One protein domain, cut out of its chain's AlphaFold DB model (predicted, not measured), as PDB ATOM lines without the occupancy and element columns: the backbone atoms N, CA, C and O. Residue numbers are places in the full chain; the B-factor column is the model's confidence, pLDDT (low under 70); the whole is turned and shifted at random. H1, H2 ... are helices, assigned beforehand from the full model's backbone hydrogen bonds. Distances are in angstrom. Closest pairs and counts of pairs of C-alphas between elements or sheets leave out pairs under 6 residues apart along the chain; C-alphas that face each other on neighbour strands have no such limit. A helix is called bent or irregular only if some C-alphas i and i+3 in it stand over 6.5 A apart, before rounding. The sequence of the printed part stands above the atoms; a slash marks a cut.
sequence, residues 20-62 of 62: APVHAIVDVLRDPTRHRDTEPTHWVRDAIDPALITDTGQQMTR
ATOM      1  N   ALA A  20      -6.073  24.086-116.165       94.12
ATOM      2  CA  ALA A  20      -6.953  23.610-117.219       94.12
ATOM      3  C   ALA A  20      -6.974  24.608-118.383       94.12
ATOM      4  O   ALA A  20      -6.914  25.823-118.164       94.12
ATOM      5  N   PRO A  21      -7.103  24.131-119.630       96.88
ATOM      6  CA  PRO A  21      -7.265  25.025-120.760       96.88
ATOM      7  C   PRO A  21      -8.634  25.718-120.712       96.88
ATOM      8  O   PRO A  21      -9.631  25.137-120.284       96.88
ATOM      9  N   VAL A  22      -8.700  26.954-121.220       95.06
ATOM     10  CA  VAL A  22      -9.915  27.791-121.181       95.06
ATOM     11  C   VAL A  22     -11.135  27.083-121.774       95.06
ATOM     12  O   VAL A  22     -12.213  27.147-121.193       95.06
ATOM     13  N   HIS A  23     -10.978  26.370-122.893       95.50
ATOM     14  CA  HIS A  23     -12.097  25.673-123.532       95.50
ATOM     15  C   HIS A  23     -12.722  24.616-122.612       95.50
ATOM     16  O   HIS A  23     -13.940  24.545-122.535       95.50
ATOM     17  N   ALA A  24     -11.919  23.884-121.834       95.38
ATOM     18  CA  ALA A  24     -12.432  22.884-120.901       95.38
ATOM     19  C   ALA A  24     -13.243  23.521-119.761       95.38
ATOM     20  O   ALA A  24     -14.240  22.954-119.322       95.38
ATOM     21  N   ILE A  25     -12.852  24.718-119.310       93.25
ATOM     22  CA  ILE A  25     -13.617  25.487-118.318       93.25
ATOM     23  C   ILE A  25     -14.962  25.902-118.919       93.25
ATOM     24  O   ILE A  25     -16.005  25.679-118.310       93.25
ATOM     25  N   VAL A  26     -14.952  26.461-120.132       93.25
ATOM     26  CA  VAL A  26     -16.183  26.873-120.824       93.25
ATOM     27  C   VAL A  26     -17.094  25.673-121.091       93.25
ATOM     28  O   VAL A  26     -18.304  25.800-120.953       93.25
ATOM     29  N   ASP A  27     -16.541  24.503-121.408       95.19
ATOM     30  CA  ASP A  27     -17.312  23.281-121.652       95.19
ATOM     31  C   ASP A  27     -18.027  22.760-120.399       95.19
ATOM     32  O   ASP A  27     -19.140  22.251-120.505       95.19
ATOM     33  N   VAL A  28     -17.447  22.940-119.209       94.00
ATOM     34  CA  VAL A  28     -18.153  22.692-117.938       94.00
ATOM     35  C   VAL A  28     -19.252  23.731-117.725       94.00
ATOM     36  O   VAL A  28     -20.381  23.379-117.401       94.00
ATOM     37  N   LEU A  29     -18.933  25.015-117.909       92.50
ATOM     38  CA  LEU A  29     -19.860  26.108-117.605       92.50
ATOM     39  C   LEU A  29     -21.056  26.166-118.565       92.50
ATOM     40  O   LEU A  29     -22.140  26.580-118.156       92.50
ATOM     41  N   ARG A  30     -20.888  25.743-119.824       95.62
ATOM     42  CA  ARG A  30     -21.974  25.712-120.813       95.62
ATOM     43  C   ARG A  30     -22.950  24.553-120.612       95.62
ATOM     44  O   ARG A  30     -24.015  24.591-121.213       95.62
ATOM     45  N   ASP A  31     -22.575  23.522-119.856       95.88
ATOM     46  CA  ASP A  31     -23.376  22.314-119.648       95.88
ATOM     47  C   ASP A  31     -24.109  22.390-118.297       95.88
ATOM     48  O   ASP A  31     -23.490  22.187-117.246       95.88
ATOM     49  N   PRO A  32     -25.432  22.645-118.291       93.94
ATOM     50  CA  PRO A  32     -26.199  22.781-117.054       93.94
ATOM     51  C   PRO A  32     -26.152  21.532-116.172       93.94
ATOM     52  O   PRO A  32     -26.244  21.622-114.947       93.94
ATOM     53  N   THR A  33     -25.985  20.349-116.771       94.06
ATOM     54  CA  THR A  33     -25.964  19.082-116.028       94.06
ATOM     55  C   THR A  33     -24.721  18.950-115.143       94.06
ATOM     56  O   THR A  33     -24.757  18.232-114.137       94.06
ATOM     57  N   ARG A  34     -23.665  19.707-115.471       93.94
ATOM     58  CA  ARG A  34     -22.363  19.726-114.793       93.94
ATOM     59  C   ARG A  34     -22.187  20.873-113.807       93.94
ATOM     60  O   ARG A  34     -21.192  20.903-113.090       93.94
ATOM     61  N   HIS A  35     -23.147  21.792-113.696       91.75
ATOM     62  CA  HIS A  35     -23.074  22.892-112.720       91.75
ATOM     63  C   HIS A  35     -22.993  22.386-111.275       91.75
ATOM     64  O   HIS A  35     -22.378  23.017-110.423       91.75
ATOM     65  N   ARG A  36     -23.544  21.201-110.987       90.44
ATOM     66  CA  ARG A  36     -23.399  20.562-109.670       90.44
ATOM     67  C   ARG A  36     -21.948  20.225-109.306       90.44
ATOM     68  O   ARG A  36     -21.641  20.116-108.123       90.44
ATOM     69  N   ASP A  37     -21.077  20.057-110.302       90.06
ATOM     70  CA  ASP A  37     -19.679  19.658-110.115       90.06
ATOM     71  C   ASP A  37     -18.802  20.842-109.686       90.06
ATOM     72  O   ASP A  37     -17.713  20.645-109.146       90.06
ATOM     73  N   THR A  38     -19.249  22.080-109.927       86.69
ATOM     74  CA  THR A  38     -18.472  23.284-109.601       86.69
ATOM     75  C   THR A  38     -18.605  23.699-108.139       86.69
ATOM     76  O   THR A  38     -17.906  24.612-107.705       86.69
ATOM     77  N   GLU A  39     -19.472  23.035-107.368       83.31
ATOM     78  CA  GLU A  39     -19.827  23.437-106.011       83.31
ATOM     79  C   GLU A  39     -19.543  22.333-104.974       83.31
ATOM     80  O   GLU A  39     -20.184  21.279-104.999       83.31
ATOM     81  N   PRO A  40     -18.631  22.560-104.004       75.75
ATOM     82  CA  PRO A  40     -18.159  21.518-103.081       75.75
ATOM     83  C   PRO A  40     -19.228  20.943-102.149       75.75
ATOM     84  O   PRO A  40     -19.042  19.871-101.581       75.75
ATOM     85  N   THR A  41     -20.312  21.685-101.917       79.75
ATOM     86  CA  THR A  41     -21.328  21.360-100.904       79.75
ATOM     87  C   THR A  41     -22.647  20.877-101.503       79.75
ATOM     88  O   THR A  41     -23.628  20.756-100.771       79.75
ATOM     89  N   HIS A  42     -22.686  20.582-102.810       77.69
ATOM     90  CA  HIS A  42     -23.849  19.996-103.497       77.69
ATOM     91  C   HIS A  42     -25.164  20.783-103.330       77.69
ATOM     92  O   HIS A  42     -26.253  20.214-103.353       77.69
ATOM     93  N   TRP A  43     -25.081  22.101-103.149       86.25
ATOM     94  CA  TRP A  43     -26.256  22.965-102.997       86.25
ATOM     95  C   TRP A  43     -26.966  23.263-104.329       86.25
ATOM     96  O   TRP A  43     -28.108  23.727-104.336       86.25
ATOM     97  N   VAL A  44     -26.308  22.966-105.452       89.12
ATOM     98  CA  VAL A  44     -26.860  23.073-106.805       89.12
ATOM     99  C   VAL A  44     -27.754  21.869-107.093       89.12
ATOM    100  O   VAL A  44     -27.364  20.720-106.885       89.12
ATOM    101  N   ARG A  45     -28.969  22.142-107.576       90.31
ATOM    102  CA  ARG A  45     -29.941  21.118-107.980       90.31
ATOM    103  C   ARG A  45     -29.667  20.624-109.399       90.31
ATOM    104  O   ARG A  45     -28.957  21.262-110.168       90.31
ATOM    105  N   ASP A  46     -30.302  19.513-109.748       90.44
ATOM    106  CA  ASP A  46     -30.342  18.988-111.109       90.44
ATOM    107  C   ASP A  46     -30.887  20.022-112.106       90.44
ATOM    108  O   ASP A  46     -31.811  20.781-111.794       90.44
ATOM    109  N   ALA A  47     -30.317  20.029-113.313       91.81
ATOM    110  CA  ALA A  47     -30.761  20.896-114.393       91.81
ATOM    111  C   ALA A  47     -32.213  20.585-114.781       91.81
ATOM    112  O   ALA A  47     -32.588  19.425-114.955       91.81
ATOM    113  N   ILE A  48     -33.017  21.637-114.933       91.38
ATOM    114  CA  ILE A  48     -34.386  21.527-115.453       91.38
ATOM    115  C   ILE A  48     -34.345  21.349-116.975       91.38
ATOM    116  O   ILE A  48     -35.045  20.493-117.505       91.38
ATOM    117  N   ASP A  49     -33.488  22.124-117.643       92.56
ATOM    118  CA  ASP A  49     -33.205  22.039-119.074       92.56
ATOM    119  C   ASP A  49     -31.726  21.659-119.271       92.56
ATOM    120  O   ASP A  49     -30.848  22.407-118.825       92.56
ATOM    121  N   PRO A  50     -31.424  20.494-119.875       93.00
ATOM    122  CA  PRO A  50     -30.055  20.055-120.119       93.00
ATOM    123  C   PRO A  50     -29.438  20.656-121.394       93.00
ATOM    124  O   PRO A  50     -28.297  20.324-121.713       93.00
ATOM    125  N   ALA A  51     -30.166  21.483-122.155       94.19
ATOM    126  CA  ALA A  51     -29.634  22.096-123.366       94.19
ATOM    127  C   ALA A  51     -28.387  22.940-123.061       94.19
ATOM    128  O   ALA A  51     -28.339  23.698-122.091       94.19
ATOM    129  N   LEU A  52     -27.369  22.818-123.918       95.31
ATOM    130  CA  LEU A  52     -26.145  23.596-123.764       95.31
ATOM    131  C   LEU A  52     -26.436  25.091-123.889       95.31
ATOM    132  O   LEU A  52     -27.187  25.530-124.764       95.31
ATOM    133  N   ILE A  53     -25.760  25.869-123.049       94.56
ATOM    134  CA  ILE A  53     -25.768  27.321-123.133       94.56
ATOM    135  C   ILE A  53     -24.859  27.732-124.292       94.56
ATOM    136  O   ILE A  53     -23.648  27.494-124.270       94.56
ATOM    137  N   THR A  54     -25.435  28.343-125.320       95.12
ATOM    138  CA  THR A  54     -24.704  28.753-126.529       95.12
ATOM    139  C   THR A  54     -24.768  30.248-126.795       95.12
ATOM    140  O   THR A  54     -23.993  30.730-127.618       95.12
ATOM    141  N   ASP A  55     -25.659  30.975-126.118       91.62
ATOM    142  CA  ASP A  55     -25.842  32.409-126.332       91.62
ATOM    143  C   ASP A  55     -26.030  33.177-125.016       91.62
ATOM    144  O   ASP A  55     -26.481  32.649-123.995       91.62
ATOM    145  N   THR A  56     -25.683  34.460-125.048       89.44
ATOM    146  CA  THR A  56     -25.905  35.381-123.937       89.44
ATOM    147  C   THR A  56     -27.395  35.679-123.801       89.44
ATOM    148  O   THR A  56     -28.096  35.903-124.782       89.44
ATOM    149  N   GLY A  57     -27.895  35.711-122.565       85.12
ATOM    150  CA  GLY A  57     -29.309  35.984-122.287       85.12
ATOM    151  C   GLY A  57     -30.239  34.784-122.494       85.12
ATOM    152  O   GLY A  57     -31.431  34.900-122.198       85.12
ATOM    153  N   GLN A  58     -29.705  33.634-122.925       88.00
ATOM    154  CA  GLN A  58     -30.445  32.380-123.010       88.00
ATOM    155  C   GLN A  58     -31.082  32.048-121.656       88.00
ATOM    156  O   GLN A  58     -30.422  32.041-120.618       88.00
ATOM    157  N   GLN A  59     -32.391  31.809-121.675       84.19
ATOM    158  CA  GLN A  59     -33.157  31.428-120.496       84.19
ATOM    159  C   GLN A  59     -33.290  29.910-120.455       84.19
ATOM    160  O   GLN A  59     -33.614  29.291-121.464       84.19
ATOM    161  N   MET A  60     -33.084  29.324-119.280       75.00
ATOM    162  CA  MET A  60     -33.384  27.918-119.025       75.00
ATOM    163  C   MET A  60     -34.879  27.800-118.737       75.00
ATOM    164  O   MET A  60     -35.336  28.105-117.633       75.00
ATOM    165  N   THR A  61     -35.659  27.439-119.750       73.12
ATOM    166  CA  THR A  61     -37.105  27.231-119.619       73.12
ATOM    167  C   THR A  61     -37.409  25.759-119.371       73.12
ATOM    168  O   THR A  61     -36.659  24.895-119.801       73.12
ATOM    169  N   ARG A  62     -38.503  25.470-118.667       61.66
ATOM    170  CA  ARG A  62     -38.980  24.099-118.447       61.66
ATOM    171  C   ARG A  62     -39.697  23.539-119.670       61.66
ATOM    172  O   ARG A  62     -40.420  24.330-120.313       61.66
TER     173      ARG A  62
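Overview. This is residues 20 to 62 of the 62 residues of an uncharacterized protein of Brevibacterium antiquum (UniProt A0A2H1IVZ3). This domain has little regular structure: two short helices, H1 then H2, make a corner, and a long stretch with no named element, residues 39 to 62, folds back round one side of H2. Residues 20 to 25, of which 22 to 25 belong to H1, stick out at one end. Of the 43 residues printed, 15 are in named elements, all helix, with no named strand. The whole is flat, spanning 31 by 25 by 14 A, and only just compact, close to loose, with a radius of gyration of the C-alphas of 11.0 A.

Along the chain. H1, residues 22 to 29, runs 10.7 A from C-alpha 22 at (-9.915, 27.791, -121.181). H2, residues 32 to 38, runs 10.7 A to C-alpha 38 at (-18.472, 23.284, -109.601). H2 is irregular: C-alphas 33 and 36 are 7.0 A apart.

Arrangement. H1 and H2 only just touch, only at the corner by their tight link, with 3 pairs of C-alphas within 8 A; the closest C-alphas, of Val 28 and Arg 34, are 6.0 A apart. Their lines are only just about perpendicular, at 71 degrees. In H1 every O i to N i+4 pair is within hydrogen-bond range; in H2 0 of 3 are, beside 3 of 4 O i to N i+3 pairs.

Size, cuts and confidence. The C-alphas farthest apart, of Ala 20 and Arg 62, are 32.1 A apart. The printed part has no cut. Mean pLDDT of the printed part is 89.4; residue 62, the chain's last, is under 70.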